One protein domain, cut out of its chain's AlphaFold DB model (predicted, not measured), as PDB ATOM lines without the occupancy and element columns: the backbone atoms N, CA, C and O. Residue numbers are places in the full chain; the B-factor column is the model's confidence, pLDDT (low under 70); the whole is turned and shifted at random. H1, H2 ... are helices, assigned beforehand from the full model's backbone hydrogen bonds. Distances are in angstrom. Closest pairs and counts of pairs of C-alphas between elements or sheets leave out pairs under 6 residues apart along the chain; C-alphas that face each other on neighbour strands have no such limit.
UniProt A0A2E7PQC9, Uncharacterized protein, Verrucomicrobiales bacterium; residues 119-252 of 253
ATOM      1  N   THR A 119      -0.576  20.185  51.273       98.00
ATOM      2  CA  THR A 119      -1.761  19.766  50.515       98.00
ATOM      3  C   THR A 119      -2.024  20.748  49.379       98.00
ATOM      4  O   THR A 119      -2.289  21.926  49.624       98.00
ATOM      5  N   ASN A 120      -1.987  20.275  48.132       97.12
ATOM      6  CA  ASN A 120      -2.270  21.105  46.956       97.12
ATOM      7  C   ASN A 120      -3.689  21.705  47.020       97.12
ATOM      8  O   ASN A 120      -4.617  21.072  47.527       97.12
ATOM      9  N   TYR A 121      -3.889  22.900  46.455       98.31
ATOM     10  CA  TYR A 121      -5.205  23.547  46.398       98.31
ATOM     11  C   TYR A 121      -6.307  22.641  45.826       98.31
ATOM     12  O   TYR A 121      -7.411  22.592  46.372       98.31
ATOM     13  N   ARG A 122      -6.020  21.896  44.752       97.81
ATOM     14  CA  ARG A 122      -6.990  20.999  44.102       97.81
ATOM     15  C   ARG A 122      -7.389  19.849  45.014       97.81
ATOM     16  O   ARG A 122      -8.574  19.578  45.176       97.81
ATOM     17  N   GLU A 123      -6.413  19.233  45.670       98.06
ATOM     18  CA  GLU A 123      -6.655  18.179  46.655       98.06
ATOM     19  C   GLU A 123      -7.469  18.708  47.845       98.06
ATOM     20  O   GLU A 123      -8.468  18.111  48.249       98.06
ATOM     21  N   PHE A 124      -7.094  19.877  48.371       98.38
ATOM     22  CA  PHE A 124      -7.774  20.488  49.504       98.38
ATOM     23  C   PHE A 124      -9.231  20.848  49.188       98.38
ATOM     24  O   PHE A 124     -10.127  20.571  49.993       98.38
ATOM     25  N   THR A 125      -9.481  21.453  48.022       98.31
ATOM     26  CA  THR A 125     -10.818  21.907  47.604       98.31
ATOM     27  C   THR A 125     -11.732  20.764  47.170       98.31
ATOM     28  O   THR A 125     -12.935  20.834  47.421       98.31
ATOM     29  N   ALA A 126     -11.188  19.671  46.623       97.94
ATOM     30  CA  ALA A 126     -11.960  18.480  46.253       97.94
ATOM     31  C   ALA A 126     -12.680  17.823  47.448       97.94
ATOM     32  O   ALA A 126     -13.714  17.182  47.272       97.94
ATOM     33  N   ARG A 127     -12.160  18.011  48.669       97.31
ATOM     34  CA  ARG A 127     -12.751  17.488  49.915       97.31
ATOM     35  C   ARG A 127     -13.851  18.385  50.494       97.31
ATOM     36  O   ARG A 127     -14.529  17.988  51.438       97.31
ATOM     37  N   GLN A 128     -14.021  19.600  49.970       98.12
ATOM     38  CA  GLN A 128     -14.946  20.579  50.538       98.12
ATOM     39  C   GLN A 128     -16.392  20.263  50.162       98.12
ATOM     40  O   GLN A 128     -16.712  19.894  49.031       98.12
ATOM     41  N   THR A 129     -17.296  20.465  51.115       97.06
ATOM     42  CA  THR A 129     -18.727  20.195  50.951       97.06
ATOM     43  C   THR A 129     -19.564  21.450  51.215       97.06
ATOM     44  O   THR A 129     -19.042  22.539  51.467       97.06
ATOM     45  N   GLY A 130     -20.889  21.332  51.076       97.06
ATOM     46  CA  GLY A 130     -21.820  22.431  51.334       97.06
ATOM     47  C   GLY A 130     -21.526  23.676  50.491       97.06
ATOM     48  O   GLY A 130     -21.299  23.585  49.281       97.06
ATOM     49  N   MET A 131     -21.521  24.843  51.142       96.50
ATOM     50  CA  MET A 131     -21.294  26.135  50.486       96.50
ATOM     51  C   MET A 131     -19.878  26.313  49.920       96.50
ATOM     52  O   MET A 131     -19.698  27.162  49.048       96.50
ATOM     53  N   TYR A 132     -18.898  25.519  50.370       97.62
ATOM     54  CA  TYR A 132     -17.514  25.580  49.892       97.62
ATOM     55  C   TYR A 132     -17.218  24.613  48.748       97.62
ATOM     56  O   TYR A 132     -16.187  24.755  48.111       97.62
ATOM     57  N   ARG A 133     -18.125  23.692  48.396       97.56
ATOM     58  CA  ARG A 133     -17.943  22.783  47.245       97.56
ATOM     59  C   ARG A 133     -17.646  23.519  45.930       97.56
ATOM     60  O   ARG A 133     -17.041  22.962  45.021       97.56
ATOM     61  N   VAL A 134     -18.095  24.768  45.804       97.06
ATOM     62  CA  VAL A 134     -17.856  25.592  44.610       97.06
ATOM     63  C   VAL A 134     -16.395  26.010  44.444       97.06
ATOM     64  O   VAL A 134     -16.004  26.328  43.328       97.06
ATOM     65  N   THR A 135     -15.573  25.974  45.499       97.69
ATOM     66  CA  THR A 135     -14.158  26.374  45.404       97.69
ATOM     67  C   THR A 135     -13.344  25.415  44.529       97.69
ATOM     68  O   THR A 135     -12.424  25.838  43.842       97.69
ATOM     69  N   ALA A 136     -13.741  24.142  44.447       97.56
ATOM     70  CA  ALA A 136     -13.125  23.175  43.537       97.56
ATOM     71  C   ALA A 136     -13.361  23.501  42.048       97.56
ATOM     72  O   ALA A 136     -12.684  22.945  41.186       97.56
ATOM     73  N   LYS A 137     -14.324  24.381  41.737       96.44
ATOM     74  CA  LYS A 137     -14.715  24.732  40.365       96.44
ATOM     75  C   LYS A 137     -13.938  25.905  39.769       96.44
ATOM     76  O   LYS A 137     -14.167  26.205  38.603       96.44
ATOM     77  N   LEU A 138     -13.082  26.582  40.539       96.19
ATOM     78  CA  LEU A 138     -12.305  27.704  40.008       96.19
ATOM     79  C   LEU A 138     -11.376  27.210  38.900       96.19
ATOM     80  O   LEU A 138     -10.689  26.199  39.074       96.19
ATOM     81  N   THR A 139     -11.316  27.926  37.783       95.19
ATOM     82  CA  THR A 139     -10.318  27.649  36.743       95.19
ATOM     83  C   THR A 139      -8.919  28.046  37.235       95.19
ATOM     84  O   THR A 139      -8.807  28.759  38.239       95.19
ATOM     85  N   PRO A 140      -7.831  27.592  36.593       95.50
ATOM     86  CA  PRO A 140      -6.486  28.059  36.933       95.50
ATOM     87  C   PRO A 140      -6.352  29.592  36.880       95.50
ATOM     88  O   PRO A 140      -5.719  30.183  37.753       95.50
ATOM     89  N   GLU A 141      -7.014  30.245  35.923       93.75
ATOM     90  CA  GLU A 141      -7.045  31.706  35.732       93.75
ATOM     91  C   GLU A 141      -7.745  32.436  36.887       93.75
ATOM     92  O   GLU A 141      -7.502  33.617  37.109       93.75
ATOM     93  N   GLN A 142      -8.582  31.739  37.657       95.56
ATOM     94  CA  GLN A 142      -9.236  32.264  38.857       95.56
ATOM     95  C   GLN A 142      -8.466  31.884  40.130       95.56
ATOM     96  O   GLN A 142      -8.236  32.712  41.012       95.56
ATOM     97  N   ALA A 143      -8.060  30.618  40.249       97.31
ATOM     98  CA  ALA A 143      -7.466  30.062  41.461       97.31
ATOM     99  C   ALA A 143      -6.064  30.618  41.742       97.31
ATOM    100  O   ALA A 143      -5.744  30.890  42.904       97.31
ATOM    101  N   LYS A 144      -5.242  30.814  40.702       97.31
ATOM    102  CA  LYS A 144      -3.887  31.371  40.826       97.31
ATOM    103  C   LYS A 144      -3.897  32.805  41.379       97.31
ATOM    104  O   LYS A 144      -3.399  32.981  42.496       97.31
ATOM    105  N   PRO A 145      -4.557  33.792  40.735       96.88
ATOM    106  CA  PRO A 145      -4.602  35.154  41.266       96.88
ATOM    107  C   PRO A 145      -5.328  35.237  42.612       96.88
ATOM    108  O   PRO A 145      -4.936  36.031  43.467       96.88
ATOM    109  N   ALA A 146      -6.347  34.403  42.863       97.38
ATOM    110  CA  ALA A 146      -6.986  34.343  44.179       97.38
ATOM    111  C   ALA A 146      -5.998  33.900  45.267       97.38
ATOM    112  O   ALA A 146      -5.966  34.474  46.357       97.38
ATOM    113  N   SER A 147      -5.164  32.905  44.973       97.81
ATOM    114  CA  SER A 147      -4.183  32.378  45.923       97.81
ATOM    115  C   SER A 147      -3.068  33.377  46.207       97.81
ATOM    116  O   SER A 147      -2.732  33.589  47.373       97.81
ATOM    117  N   GLU A 148      -2.549  34.047  45.177       96.31
ATOM    118  CA  GLU A 148      -1.559  35.121  45.319       96.31
ATOM    119  C   GLU A 148      -2.121  36.321  46.089       96.31
ATOM    120  O   GLU A 148      -1.491  36.811  47.027       96.31
ATOM    121  N   ALA A 149      -3.340  36.761  45.770       96.31
ATOM    122  CA  ALA A 149      -3.991  37.864  46.466       96.31
ATOM    123  C   ALA A 149      -4.287  37.539  47.937       96.31
ATOM    124  O   ALA A 149      -4.033  38.363  48.819       96.31
ATOM    125  N   CYS A 150      -4.792  36.333  48.222       97.12
ATOM    126  CA  CYS A 150      -5.092  35.901  49.585       97.12
ATOM    127  C   CYS A 150      -3.834  35.804  50.442       97.12
ATOM    128  O   CYS A 150      -3.844  36.183  51.622       97.12
ATOM    129  N   CYS A 151      -2.775  35.256  49.846       96.56
ATOM    130  CA  CYS A 151      -1.521  34.987  50.519       96.56
ATOM    131  C   CYS A 151      -0.566  36.175  50.461       96.56
ATOM    132  O   CYS A 151       0.473  36.078  51.081       96.56
ATOM    133  N   HIS A 152      -0.877  37.289  49.800       94.62
ATOM    134  CA  HIS A 152       0.046  38.415  49.635       94.62
ATOM    135  C   HIS A 152       0.796  38.800  50.940       94.62
ATOM    136  O   HIS A 152       0.175  38.788  52.008       94.62
ATOM    137  N   PRO A 153       2.092  39.184  50.907       92.88
ATOM    138  CA  PRO A 153       2.869  39.512  52.115       92.88
ATOM    139  C   PRO A 153       2.233  40.582  53.016       92.88
ATOM    140  O   PRO A 153       2.291  40.486  54.238       92.88
ATOM    141  N   ALA A 154       1.526  41.550  52.424       92.31
ATOM    142  CA  ALA A 154       0.745  42.561  53.152       92.31
ATOM    143  C   ALA A 154      -0.547  42.022  53.815       92.31
ATOM    144  O   ALA A 154      -1.330  42.778  54.377       92.31
ATOM    145  N   SER A 155      -0.833  40.728  53.697       93.44
ATOM    146  CA  SER A 155      -2.058  40.080  54.179       93.44
ATOM    147  C   SER A 155      -1.781  38.823  54.996       93.44
ATOM    148  O   SER A 155      -2.558  38.490  55.886       93.44
ATOM    149  N   CYS A 156      -0.689  38.111  54.728       95.75
ATOM    150  CA  CYS A 156      -0.335  36.905  55.461       95.75
ATOM    151  C   CYS A 156       1.180  36.790  55.614       95.75
ATOM    152  O   CYS A 156       1.921  36.824  54.635       95.75
ATOM    153  N   LEU A 157       1.624  36.565  56.849       96.06
ATOM    154  CA  LEU A 157       3.021  36.338  57.202       96.06
ATOM    155  C   LEU A 157       3.484  34.906  56.917       96.06
ATOM    156  O   LEU A 157       4.688  34.658  56.944       96.06
ATOM    157  N   LYS A 158       2.568  33.950  56.689       96.69
ATOM    158  CA  LYS A 158       2.952  32.559  56.413       96.69
ATOM    159  C   LYS A 158       3.411  32.381  54.967       96.69
ATOM    160  O   LYS A 158       2.746  32.861  54.046       96.69
ATOM    161  N   GLN A 159       4.475  31.611  54.777       95.25
ATOM    162  CA  GLN A 159       4.960  31.153  53.474       95.25
ATOM    163  C   GLN A 159       4.077  30.020  52.955       95.25
ATOM    164  O   GLN A 159       4.024  28.942  53.551       95.25
ATOM    165  N   ARG A 160       3.382  30.240  51.844       96.62
ATOM    166  CA  ARG A 160       2.560  29.222  51.191       96.62
ATOM    167  C   ARG A 160       3.454  28.106  50.651       96.62
ATOM    168  O   ARG A 160       4.204  28.317  49.706       96.62
ATOM    169  N   ARG A 161       3.349  26.905  51.221       96.69
ATOM    170  CA  ARG A 161       4.090  25.711  50.772       96.69
ATOM    171  C   ARG A 161       3.277  24.785  49.867       96.69
ATOM    172  O   ARG A 161       3.839  23.877  49.273       96.69
ATOM    173  N   TRP A 162       1.975  25.019  49.746       97.44
ATOM    174  CA  TRP A 162       1.090  24.304  48.825       97.44
ATOM    175  C   TRP A 162       1.044  24.978  47.453       97.44
ATOM    176  O   TRP A 162       1.079  26.202  47.370       97.44
ATOM    177  N   ALA A 163       0.936  24.192  46.384       97.25
ATOM    178  CA  ALA A 163       0.835  24.678  45.004       97.25
ATOM    179  C   ALA A 163      -0.625  24.825  44.532       97.25
ATOM    180  O   ALA A 163      -1.555  24.306  45.164       97.25
ATOM    181  N   VAL A 164      -0.810  25.530  43.412       97.62
ATOM    182  CA  VAL A 164      -2.105  25.761  42.751       97.62
ATOM    183  C   VAL A 164      -1.927  25.566  41.259       97.62
ATOM    184  O   VAL A 164      -1.367  26.432  40.600       97.62
ATOM    185  N   ASP A 165      -2.390  24.441  40.722       95.75
ATOM    186  CA  ASP A 165      -2.128  24.092  39.321       95.75
ATOM    187  C   ASP A 165      -0.614  24.177  39.013       95.75
ATOM    188  O   ASP A 165       0.177  23.491  39.661       95.75
ATOM    189  N   ASP A 166      -0.210  25.030  38.073       94.00
ATOM    190  CA  ASP A 166       1.173  25.342  37.690       94.00
ATOM    191  C   ASP A 166       1.831  26.460  38.523       94.00
ATOM    192  O   ASP A 166       3.027  26.695  38.373       94.00
ATOM    193  N   LEU A 167       1.103  27.130  39.424       94.75
ATOM    194  CA  LEU A 167       1.680  28.082  40.379       94.75
ATOM    195  C   LEU A 167       2.369  27.309  41.524       94.75
ATOM    196  O   LEU A 167       1.677  26.706  42.362       94.75
ATOM    197  N   PRO A 168       3.713  27.339  41.619       94.94
ATOM    198  CA  PRO A 168       4.447  26.596  42.637       94.94
ATOM    199  C   PRO A 168       4.242  27.197  44.031       94.94
ATOM    200  O   PRO A 168       3.599  28.236  44.200       94.94
ATOM    201  N   ALA A 169       4.785  26.533  45.051       92.56
ATOM    202  CA  ALA A 169       4.928  27.103  46.389       92.56
ATOM    203  C   ALA A 169       5.699  28.438  46.360       92.56
ATOM    204  O   ALA A 169       6.471  28.703  45.443       92.56
ATOM    205  N   GLU A 170       5.496  29.272  47.376       90.31
ATOM    206  CA  GLU A 170       6.257  30.510  47.538       90.31
ATOM    207  C   GLU A 170       7.702  30.237  47.966       90.31
ATOM    208  O   GLU A 170       7.990  29.338  48.773       90.31
ATOM    209  N   GLU A 171       8.594  31.099  47.482       79.88
ATOM    210  CA  GLU A 171       9.987  31.118  47.896       79.88
ATOM    211  C   GLU A 171      10.131  31.619  49.346       79.88
ATOM    212  O   GLU A 171       9.437  32.559  49.756       79.88
ATOM    213  N   PRO A 172      11.057  31.055  50.147       69.12
ATOM    214  CA  PRO A 172      11.195  31.403  51.562       69.12
ATOM    215  C   PRO A 172      11.486  32.889  51.834       69.12
ATOM    216  O   PRO A 172      11.160  33.396  52.901       69.12
ATOM    217  N   ALA A 173      12.108  33.610  50.901       70.94
ATOM    218  CA  ALA A 173      12.600  34.967  51.152       70.94
ATOM    219  C   ALA A 173      11.497  36.041  51.249       70.94
ATOM    220  O   ALA A 173      11.772  37.166  51.653       70.94
ATOM    221  N   GLN A 174      10.255  35.726  50.875       73.81
ATOM    222  CA  GLN A 174       9.210  36.742  50.702       73.81
ATOM    223  C   GLN A 174       8.444  37.081  51.992       73.81
ATOM    224  O   GLN A 174       7.733  38.086  52.034       73.81
ATOM    225  N   LYS A 175       8.538  36.239  53.031       90.81
ATOM    226  CA  LYS A 175       7.720  36.317  54.257       90.81
ATOM    227  C   LYS A 175       8.438  35.721  55.473       90.81
ATOM    228  O   LYS A 175       9.545  35.206  55.359       90.81
ATOM    229  N   SER A 176       7.776  35.734  56.634       93.00
ATOM    230  CA  SER A 176       8.286  35.106  57.862       93.00
ATOM    231  C   SER A 176       8.553  33.607  57.693       93.00
ATOM    232  O   SER A 176       7.913  32.961  56.870       93.00
ATOM    233  N   ALA A 177       9.408  33.031  58.540       92.19
ATOM    234  CA  ALA A 177       9.767  31.609  58.509       92.19
ATOM    235  C   ALA A 177       8.610  30.625  58.800       92.19
ATOM    236  O   ALA A 177       8.816  29.414  58.751       92.19
ATOM    237  N   ILE A 178       7.404  31.116  59.110       96.19
ATOM    238  CA  ILE A 178       6.237  30.282  59.409       96.19
ATOM    239  C   ILE A 178       5.687  29.688  58.105       96.19
ATOM    240  O   ILE A 178       5.200  30.447  57.262       96.19
ATOM    241  N   PRO A 179       5.674  28.358  57.919       96.62
ATOM    242  CA  PRO A 179       5.073  27.771  56.731       96.62
ATOM    243  C   PRO A 179       3.547  27.665  56.835       96.62
ATOM    244  O   PRO A 179       2.950  27.635  57.912       96.62
ATOM    245  N   CYS A 180       2.901  27.599  55.677       97.50
ATOM    246  CA  CYS A 180       1.490  27.289  55.495       97.50
ATOM    247  C   CYS A 180       1.400  26.050  54.605       97.50
ATOM    248  O   CYS A 180       1.720  26.115  53.418       97.50
ATOM    249  N   LEU A 181       1.002  24.923  55.198       97.56
ATOM    250  CA  LEU A 181       1.007  23.615  54.537       97.56
ATOM    251  C   LEU A 181      -0.303  23.302  53.798       97.56
ATOM    252  O   LEU A 181      -0.314  22.431  52.943       97.56
ATOM    253  N   GLU A 182      -1.382  24.044  54.045       97.44
ATOM    254  CA  GLU A 182      -2.653  23.882  53.329       97.44
ATOM    255  C   GLU A 182      -3.435  25.209  53.229       97.44
ATOM    256  O   GLU A 182      -3.179  26.132  54.017       97.44
ATOM    257  N   PRO A 183      -4.374  25.345  52.270       98.19
ATOM    258  CA  PRO A 183      -5.261  26.503  52.182       98.19
ATOM    259  C   PRO A 183      -6.069  26.736  53.468       98.19
ATOM    260  O   PRO A 183      -6.627  25.812  54.049       98.19
ATOM    261  N   CYS A 184      -6.175  27.992  53.910       97.56
ATOM    262  CA  CYS A 184      -6.912  28.348  55.126       97.56
ATOM    263  C   CYS A 184      -8.379  28.728  54.846       97.56
ATOM    264  O   CYS A 184      -8.795  28.904  53.700       97.56
ATOM    265  N   ALA A 185      -9.167  28.940  55.904       96.56
ATOM    266  CA  ALA A 185     -10.568  29.359  55.786       96.56
ATOM    267  C   ALA A 185     -10.755  30.681  55.007       96.56
ATOM    268  O   ALA A 185     -11.713  30.815  54.252       96.56
ATOM    269  N   LEU A 186      -9.820  31.632  55.125       96.94
ATOM    270  CA  LEU A 186      -9.852  32.879  54.343       96.94
ATOM    271  C   LEU A 186      -9.654  32.616  52.848       96.94
ATOM    272  O   LEU A 186     -10.303  33.263  52.034       96.94
ATOM    273  N   MET A 187      -8.811  31.644  52.488       98.12
ATOM    274  CA  MET A 187      -8.630  31.234  51.095       98.12
ATOM    275  C   MET A 187      -9.908  30.594  50.537       98.12
ATOM    276  O   MET A 187     -10.291  30.876  49.403       98.12
ATOM    277  N   LEU A 188     -10.602  29.772  51.337       97.81
ATOM    278  CA  LEU A 188     -11.895  29.195  50.951       97.81
ATOM    279  C   LEU A 188     -12.975  30.262  50.754       97.81
ATOM    280  O   LEU A 188     -13.707  30.206  49.767       97.81
ATOM    281  N   GLU A 189     -13.075  31.234  51.662       97.62
ATOM    282  CA  GLU A 189     -14.027  32.338  51.515       97.62
ATOM    283  C   GLU A 189     -13.701  33.220  50.307       97.62
ATOM    284  O   GLU A 189     -14.618  33.577  49.565       97.62
ATOM    285  N   LEU A 190     -12.421  33.511  50.043       97.75
ATOM    286  CA  LEU A 190     -12.038  34.298  48.870       97.75
ATOM    287  C   LEU A 190     -12.381  33.546  47.588       97.75
ATOM    288  O   LEU A 190     -13.046  34.103  46.721       97.75
ATOM    289  N   ALA A 191     -12.004  32.269  47.487       97.69
ATOM    290  CA  ALA A 191     -12.334  31.438  46.333       97.69
ATOM    291  C   ALA A 191     -13.851  31.363  46.100       97.69
ATOM    292  O   ALA A 191     -14.324  31.450  44.967       97.69
ATOM    293  N   ARG A 192     -14.642  31.260  47.172       96.62
ATOM    294  CA  ARG A 192     -16.106  31.287  47.083       96.62
ATOM    295  C   ARG A 192     -16.624  32.635  46.575       96.62
ATOM    296  O   ARG A 192     -17.570  32.649  45.786       96.62
ATOM    297  N   GLY A 193     -16.024  33.742  47.013       95.38
ATOM    298  CA  GLY A 193     -16.306  35.092  46.522       95.38
ATOM    299  C   GLY A 193     -15.997  35.244  45.033       95.38
ATOM    300  O   GLY A 193     -16.869  35.668  44.279       95.38
ATOM    301  N   VAL A 194     -14.818  34.788  44.602       95.50
ATOM    302  CA  VAL A 194     -14.386  34.760  43.196       95.50
ATOM    303  C   VAL A 194     -15.380  34.000  42.328       95.50
ATOM    304  O   VAL A 194     -15.906  34.556  41.367       95.50
ATOM    305  N   PHE A 195     -15.712  32.762  42.711       94.44
ATOM    306  CA  PHE A 195     -16.672  31.951  41.965       94.44
ATOM    307  C   PHE A 195     -18.009  32.678  41.798       94.44
ATOM    308  O   PHE A 195     -18.567  32.721  40.708       94.44
ATOM    309  N   ARG A 196     -18.534  33.273  42.877       92.12
ATOM    310  CA  ARG A 196     -19.802  34.009  42.826       92.12
ATOM    311  C   ARG A 196     -19.715  35.234  41.929       92.12
ATOM    312  O   ARG A 196     -20.631  35.442  41.142       92.12
ATOM    313  N   PHE A 197     -18.656  36.023  42.053       90.38
ATOM    314  CA  PHE A 197     -18.468  37.234  41.266       90.38
ATOM    315  C   PHE A 197     -18.447  36.926  39.764       90.38
ATOM    316  O   PHE A 197     -19.227  37.518  39.021       90.38
ATOM    317  N   GLU A 198     -17.642  35.953  39.334       87.44
ATOM    318  CA  GLU A 198     -17.488  35.641  37.906       87.44
ATOM    319  C   GLU A 198     -18.650  34.822  37.331       87.44
ATOM    320  O   GLU A 198     -18.892  34.857  36.131       87.44
ATOM    321  N   GLN A 199     -19.434  34.134  38.168       84.38
ATOM    322  CA  GLN A 199     -20.697  33.536  37.718       84.38
ATOM    323  C   GLN A 199     -21.788  34.578  37.434       84.38
ATOM    324  O   GLN A 199     -22.613  34.350  36.555       84.38
ATOM    325  N   HIS A 200     -21.847  35.677  38.198       76.50
ATOM    326  CA  HIS A 200     -22.952  36.643  38.107       76.50
ATOM    327  C   HIS A 200     -22.668  37.821  37.169       76.50
ATOM    328  O   HIS A 200     -23.612  38.351  36.593       76.50
ATOM    329  N   ASN A 201     -21.408  38.242  37.024       65.69
ATOM    330  CA  ASN A 201     -21.060  39.477  36.308       65.69
ATOM    331  C   ASN A 201     -20.551  39.257  34.873       65.69
ATOM    332  O   ASN A 201     -20.072  40.205  34.258       65.69
ATOM    333  N   GLY A 202     -20.663  38.036  34.340       67.00
ATOM    334  CA  GLY A 202     -20.015  37.665  33.079       67.00
ATOM    335  C   GLY A 202     -18.504  37.485  33.251       67.00
ATOM    336  O   GLY A 202     -17.934  37.807  34.299       67.00
ATOM    337  N   ALA A 203     -17.846  36.917  32.240       68.56
ATOM    338  CA  ALA A 203     -16.403  36.738  32.299       68.56
ATOM    339  C   ALA A 203     -15.716  38.107  32.189       68.56
ATOM    340  O   ALA A 203     -16.020  38.883  31.287       68.56
ATOM    341  N   ILE A 204     -14.736  38.388  33.059       81.88
ATOM    342  CA  ILE A 204     -13.810  39.530  32.899       81.88
ATOM    343  C   ILE A 204     -13.232  39.575  31.468       81.88
ATOM    344  O   ILE A 204     -12.951  40.647  30.934       81.88
ATOM    345  N   ASP A 205     -13.121  38.409  30.834       81.62
ATOM    346  CA  ASP A 205     -12.650  38.211  29.464       81.62
ATOM    347  C   ASP A 205     -13.550  38.844  28.384       81.62
ATOM    348  O   ASP A 205     -13.103  39.040  27.258       81.62
ATOM    349  N   GLU A 206     -14.797  39.197  28.706       85.12
ATOM    350  CA  GLU A 206     -15.718  39.886  27.787       85.12
ATOM    351  C   GLU A 206     -15.531  41.414  27.791       85.12
ATOM    352  O   GLU A 206     -16.054  42.110  26.917       85.12
ATOM    353  N   MET A 207     -14.790  41.960  28.762       88.38
ATOM    354  CA  MET A 207     -14.548  43.400  28.881       88.38
ATOM    355  C   MET A 207     -13.592  43.919  27.802       88.38
ATOM    356  O   MET A 207     -12.683  43.218  27.355       88.38
ATOM    357  N   THR A 208     -13.732  45.195  27.427       91.25
ATOM    358  CA  THR A 208     -12.768  45.806  26.505       91.25
ATOM    359  C   THR A 208     -11.382  45.908  27.159       91.25
ATOM    360  O   THR A 208     -11.280  46.111  28.375       91.25
ATOM    361  N   PRO A 209     -10.285  45.854  26.378       91.62
ATOM    362  CA  PRO A 209      -8.944  46.035  26.929       91.62
ATOM    363  C   PRO A 209      -8.744  47.377  27.647       91.62
ATOM    364  O   PRO A 209      -7.874  47.488  28.505       91.62
ATOM    365  N   GLU A 210      -9.494  48.420  27.280       92.94
ATOM    366  CA  GLU A 210      -9.432  49.722  27.950       92.94
ATOM    367  C   GLU A 210     -10.099  49.687  29.325       92.94
ATOM    368  O   GLU A 210      -9.488  50.117  30.305       92.94
ATOM    369  N   ASP A 211     -11.282  49.081  29.427       92.62
ATOM    370  CA  ASP A 211     -11.981  48.922  30.704       92.62
ATOM    371  C   ASP A 211     -11.185  48.048  31.674       92.62
ATOM    372  O   ASP A 211     -11.039  48.398  32.848       92.62
ATOM    373  N   GLN A 212     -10.595  46.950  31.185       92.06
ATOM    374  CA  GLN A 212      -9.732  46.093  32.002       92.06
ATOM    375  C   GLN A 212      -8.532  46.867  32.560       92.06
ATOM    376  O   GLN A 212      -8.219  46.754  33.747       92.06
ATOM    377  N   ARG A 213      -7.877  47.699  31.734       92.94
ATOM    378  CA  ARG A 213      -6.764  48.550  32.187       92.94
ATOM    379  C   ARG A 213      -7.214  49.557  33.243       92.94
ATOM    380  O   ARG A 213      -6.548  49.671  34.270       92.94
ATOM    381  N   ASN A 214      -8.330  50.249  33.012       94.19
ATOM    382  CA  ASN A 214      -8.852  51.254  33.938       94.19
ATOM    383  C   ASN A 214      -9.216  50.635  35.295       94.19
ATOM    384  O   ASN A 214      -8.809  51.146  36.341       94.19
ATOM    385  N   LEU A 215      -9.911  49.493  35.295       92.81
ATOM    386  CA  LEU A 215     -10.252  48.775  36.524       92.81
ATOM    387  C   LEU A 215      -9.023  48.216  37.238       92.81
ATOM    388  O   LEU A 215      -8.962  48.267  38.464       92.81
ATOM    389  N   ARG A 216      -8.027  47.718  36.500       94.12
ATOM    390  CA  ARG A 216      -6.777  47.233  37.094       94.12
ATOM    391  C   ARG A 216      -6.049  48.347  37.837       94.12
ATOM    392  O   ARG A 216      -5.619  48.127  38.965       94.12
ATOM    393  N   MET A 217      -5.944  49.533  37.234       93.69
ATOM    394  CA  MET A 217      -5.330  50.702  37.875       93.69
ATOM    395  C   MET A 217      -6.111  51.137  39.120       93.69
ATOM    396  O   MET A 217      -5.511  51.416  40.155       93.69
ATOM    397  N   ALA A 218      -7.446  51.142  39.052       93.81
ATOM    398  CA  ALA A 218      -8.284  51.445  40.210       93.81
ATOM    399  C   ALA A 218      -8.099  50.419  41.342       93.81
ATOM    400  O   ALA A 218      -7.971  50.800  42.503       93.81
ATOM    401  N   ALA A 219      -8.038  49.127  41.010       94.06
ATOM    402  CA  ALA A 219      -7.814  48.050  41.969       94.06
ATOM    403  C   ALA A 219      -6.415  48.114  42.603       94.06
ATOM    404  O   ALA A 219      -6.268  47.843  43.792       94.06
ATOM    405  N   GLU A 220      -5.390  48.503  41.842       92.19
ATOM    406  CA  GLU A 220      -4.039  48.734  42.361       92.19
ATOM    407  C   GLU A 220      -4.011  49.875  43.379       92.19
ATOM    408  O   GLU A 220      -3.633  49.653  44.529       92.19
ATOM    409  N   LEU A 221      -4.527  51.048  43.001       92.62
ATOM    410  CA  LEU A 221      -4.645  52.203  43.895       92.62
ATOM    411  C   LEU A 221      -5.429  51.855  45.167       92.62
ATOM    412  O   LEU A 221      -5.002  52.182  46.274       92.62
ATOM    413  N   ALA A 222      -6.553  51.149  45.025       92.44
ATOM    414  CA  ALA A 222      -7.369  50.730  46.158       92.44
ATOM    415  C   ALA A 222      -6.642  49.717  47.057       92.44
ATOM    416  O   ALA A 222      -6.754  49.802  48.275       92.44
ATOM    417  N   ALA A 223      -5.876  48.777  46.496       88.81
ATOM    418  CA  ALA A 223      -5.111  47.797  47.270       88.81
ATOM    419  C   ALA A 223      -3.929  48.409  48.040       88.81
ATOM    420  O   ALA A 223      -3.551  47.869  49.084       88.81
ATOM    421  N   GLU A 224      -3.331  49.481  47.516       86.38
ATOM    422  CA  GLU A 224      -2.238  50.224  48.155       86.38
ATOM    423  C   GLU A 224      -2.740  51.170  49.248       86.38
ATOM    424  O   GLU A 224      -2.112  51.292  50.297       86.38
ATOM    425  N   GLN A 225      -3.887  51.811  49.020       87.25
ATOM    426  CA  GLN A 225      -4.504  52.733  49.976       87.25
ATOM    427  C   GLN A 225      -5.372  52.026  51.020       87.25
ATOM    428  O   GLN A 225      -5.776  52.643  52.007       87.25
ATOM    429  N   ALA A 226      -5.688  50.746  50.811       83.06
ATOM    430  CA  ALA A 226      -6.479  49.973  51.750       83.06
ATOM    431  C   ALA A 226      -5.762  49.873  53.101       83.06
ATOM    432  O   ALA A 226      -4.686  49.285  53.221       83.06
ATOM    433  N   GLY A 227      -6.412  50.418  54.128       81.62
ATOM    434  CA  GLY A 227      -6.053  50.167  55.516       81.62
ATOM    435  C   GLY A 227      -6.418  48.750  55.963       81.62
ATOM    436  O   GLY A 227      -6.766  47.869  55.169       81.62
ATOM    437  N   GLU A 228      -6.364  48.529  57.272       83.81
ATOM    438  CA  GLU A 228      -6.807  47.269  57.863       83.81
ATOM    439  C   GLU A 228      -8.323  47.083  57.646       83.81
ATOM    440  O   GLU A 228      -9.107  47.966  58.009       83.81
ATOM    441  N   PRO A 229      -8.767  45.967  57.034       82.50
ATOM    442  CA  PRO A 229     -10.185  45.744  56.793       82.50
ATOM    443  C   PRO A 229     -10.915  45.495  58.114       82.50
ATOM    444  O   PRO A 229     -10.465  44.686  58.921       82.50
ATOM    445  N   GLU A 230     -12.100  46.091  58.279       84.50
ATOM    446  CA  GLU A 230     -12.943  45.870  59.465       84.50
ATOM    447  C   GLU A 230     -13.243  44.386  59.701       84.50
ATOM    448  O   GLU A 230     -13.190  43.890  60.829       84.50
ATOM    449  N   ARG A 231     -13.522  43.659  58.613       89.44
ATOM    450  CA  ARG A 231     -13.688  42.206  58.610       89.44
ATOM    451  C   ARG A 231     -12.834  41.599  57.513       89.44
ATOM    452  O   ARG A 231     -13.126  41.713  56.328       89.44
ATOM    453  N   GLU A 232     -11.787  40.900  57.928       88.88
ATOM    454  CA  GLU A 232     -10.741  40.412  57.031       88.88
ATOM    455  C   GLU A 232     -11.237  39.440  55.941       88.88
ATOM    456  O   GLU A 232     -10.727  39.455  54.819       88.88
ATOM    457  N   ALA A 233     -12.250  38.629  56.260       91.12
ATOM    458  CA  ALA A 233     -12.865  37.663  55.347       91.12
ATOM    459  C   ALA A 233     -14.124  38.194  54.629       91.12
ATOM    460  O   ALA A 233     -14.799  37.430  53.940       91.12
ATOM    461  N   ASP A 234     -14.472  39.477  54.789       93.06
ATOM    462  CA  ASP A 234     -15.585  40.080  54.052       93.06
ATOM    463  C   ASP A 234     -15.117  40.545  52.668       93.06
ATOM    464  O   ASP A 234     -14.689  41.683  52.476       93.06
ATOM    465  N   PHE A 235     -15.156  39.630  51.699       92.88
ATOM    466  CA  PHE A 235     -14.754  39.894  50.313       92.88
ATOM    467  C   PHE A 235     -15.850  40.549  49.466       92.88
ATOM    468  O   PHE A 235     -15.601  40.879  48.312       92.88
ATOM    469  N   ALA A 236     -17.050  40.752  50.020       88.31
ATOM    470  CA  ALA A 236     -18.080  41.560  49.374       88.31
ATOM    471  C   ALA A 236     -17.843  43.064  49.597       88.31
ATOM    472  O   ALA A 236     -18.360  43.882  48.838       88.31
ATOM    473  N   ALA A 237     -17.058  43.432  50.617       89.50
ATOM    474  CA  ALA A 237     -16.663  44.811  50.865       89.50
ATOM    475  C   ALA A 237     -15.782  45.336  49.707       89.50
ATOM    476  O   ALA A 237     -14.684  44.807  49.497       89.50
ATOM    477  N   PRO A 238     -16.194  46.400  48.985       82.62
ATOM    478  CA  PRO A 238     -15.483  46.884  47.797       82.62
ATOM    479  C   PRO A 238     -14.036  47.321  48.048       82.62
ATOM    480  O   PRO A 238     -13.241  47.321  47.123       82.62
ATOM    481  N   GLY A 239     -13.686  47.687  49.283       88.19
ATOM    482  CA  GLY A 239     -12.331  48.092  49.667       88.19
ATOM    483  C   GLY A 239     -11.481  46.975  50.273       88.19
ATOM    484  O   GLY A 239     -10.410  47.262  50.804       88.19
ATOM    485  N   ASN A 240     -11.939  45.715  50.272       93.75
ATOM    486  CA  ASN A 240     -11.159  44.637  50.876       93.75
ATOM    487  C   ASN A 240      -9.812  44.487  50.136       93.75
ATOM    488  O   ASN A 240      -9.806  44.219  48.931       93.75
ATOM    489  N   PRO A 241      -8.663  44.591  50.828       93.88
ATOM    490  CA  PRO A 241      -7.357  44.615  50.174       93.88
ATOM    491  C   PRO A 241      -7.026  43.313  49.434       93.88
ATOM    492  O   PRO A 241      -6.353  43.348  48.405       93.88
ATOM    493  N   ARG A 242      -7.503  42.152  49.908       95.12
ATOM    494  CA  ARG A 242      -7.332  40.882  49.179       95.12
ATOM    495  C   ARG A 242      -8.185  40.854  47.921       95.12
ATOM    496  O   ARG A 242      -7.719  40.388  46.889       95.12
ATOM    497  N   TRP A 243      -9.408  41.376  47.992       95.75
ATOM    498  CA  TRP A 243     -10.291  41.456  46.831       95.75
ATOM    499  C   TRP A 243      -9.729  42.400  45.759       95.75
ATOM    500  O   TRP A 243      -9.656  42.035  44.589       95.75
ATOM    501  N   MET A 244      -9.227  43.571  46.155       95.50
ATOM    502  CA  MET A 244      -8.579  44.510  45.230       95.50
ATOM    503  C   MET A 244      -7.321  43.914  44.584       95.50
ATOM    504  O   MET A 244      -7.142  44.011  43.372       95.50
ATOM    505  N   ARG A 245      -6.486  43.200  45.351       95.69
ATOM    506  CA  ARG A 245      -5.334  42.472  44.790       95.69
ATOM    507  C   ARG A 245      -5.756  41.372  43.822       95.69
ATOM    508  O   ARG A 245      -5.099  41.211  42.797       95.69
ATOM    509  N   TYR A 246      -6.839  40.652  44.126       95.75
ATOM    510  CA  TYR A 246      -7.400  39.648  43.226       95.75
ATOM    511  C   TYR A 246      -7.785  40.275  41.889       95.75
ATOM    512  O   TYR A 246      -7.291  39.829  40.857       95.75
ATOM    513  N   LEU A 247      -8.591  41.342  41.908       94.62
ATOM    514  CA  LEU A 247      -9.005  42.034  40.687       94.62
ATOM    515  C   LEU A 247      -7.797  42.542  39.898       94.62
ATOM    516  O   LEU A 247      -7.734  42.333  38.692       94.62
ATOM    517  N   ARG A 248      -6.802  43.138  40.569       95.12
ATOM    518  CA  ARG A 248      -5.576  43.616  39.914       95.12
ATOM    519  C   ARG A 248      -4.851  42.500  39.156       95.12
ATOM    520  O   ARG A 248      -4.471  42.699  38.007       95.12
ATOM    521  N   LEU A 249      -4.654  41.348  39.800       95.12
ATOM    522  CA  LEU A 249      -3.977  40.199  39.194       95.12
ATOM    523  C   LEU A 249      -4.825  39.587  38.077       95.12
ATOM    524  O   LEU A 249      -4.319  39.343  36.984       95.12
ATOM    525  N   ARG A 250      -6.128  39.406  38.317       93.50
ATOM    526  CA  ARG A 250      -7.042  38.803  37.347       93.50
ATOM    527  C   ARG A 250      -7.205  39.656  36.087       93.50
ATOM    528  O   ARG A 250      -7.247  39.090  35.009       93.50
ATOM    529  N   LEU A 251      -7.229  40.985  36.203       91.56
ATOM    530  CA  LEU A 251      -7.289  41.933  35.074       91.56
ATOM    531  C   LEU A 251      -5.928  42.155  34.381       91.56
ATOM    532  O   LEU A 251      -5.826  42.910  33.411       91.56
ATOM    533  N   GLY A 252      -4.847  41.597  34.929       80.94
ATOM    534  CA  GLY A 252      -3.505  41.630  34.343       80.94
ATOM    535  C   GLY A 252      -3.063  40.310  33.712       80.94
ATOM    536  O   GLY A 252      -1.998  40.297  33.098       80.94
TER     537      GLY A 252
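What this domain is: This is residues 119 to 252 of the 253 residues of an uncharacterized protein of Verrucomicrobiales bacterium (UniProt A0A2E7PQC9). H5, the longest helix, H6 and H3 stand side by side in a row, alternating in direction; H4 packs on H3, H2 on H4, H1 on H2. The 134 printed residues include six named helices, H1 to H6 along the chain: all helix, compact, radius of gyration of the C-alphas 14.4 A, spans 38 by 30 by 29 A.

Where its parts are: H5, residues 209 to 225, runs 24.4 A from C-alpha 209 (-8.944, 46.035, 26.929). H6, 241 to 250, ends at C-alpha 250 (-7.042, 38.803, 37.347). H3 is 140 to 151, H4 185 to 200, 22.8 A, H2 130 to 137, H1 121 to 126.

How they stand to each other: H5 and H6, a helical hairpin, touch, closest C-alphas Arg 216 and Arg 248, 4.7 A. H6 touches H3, closest C-alphas Tyr 246 and Ala 149, 5.0 A, at a shallow tilt of 31 degrees. H3 and H4, a helical hairpin, stand at a steep 41 degrees. Every O i to N i+4 pair is within hydrogen-bond range in H1, H4, H5 and H6, 7 of 8 in H3, 0 of 4 in H2, with 3 of 5 O i to N i+3.

The domain as a whole: The printed part has no cut. Links H3 to H4 and H5 to H6 are long. Residues 172 and 201 to 203 have pLDDT under 70.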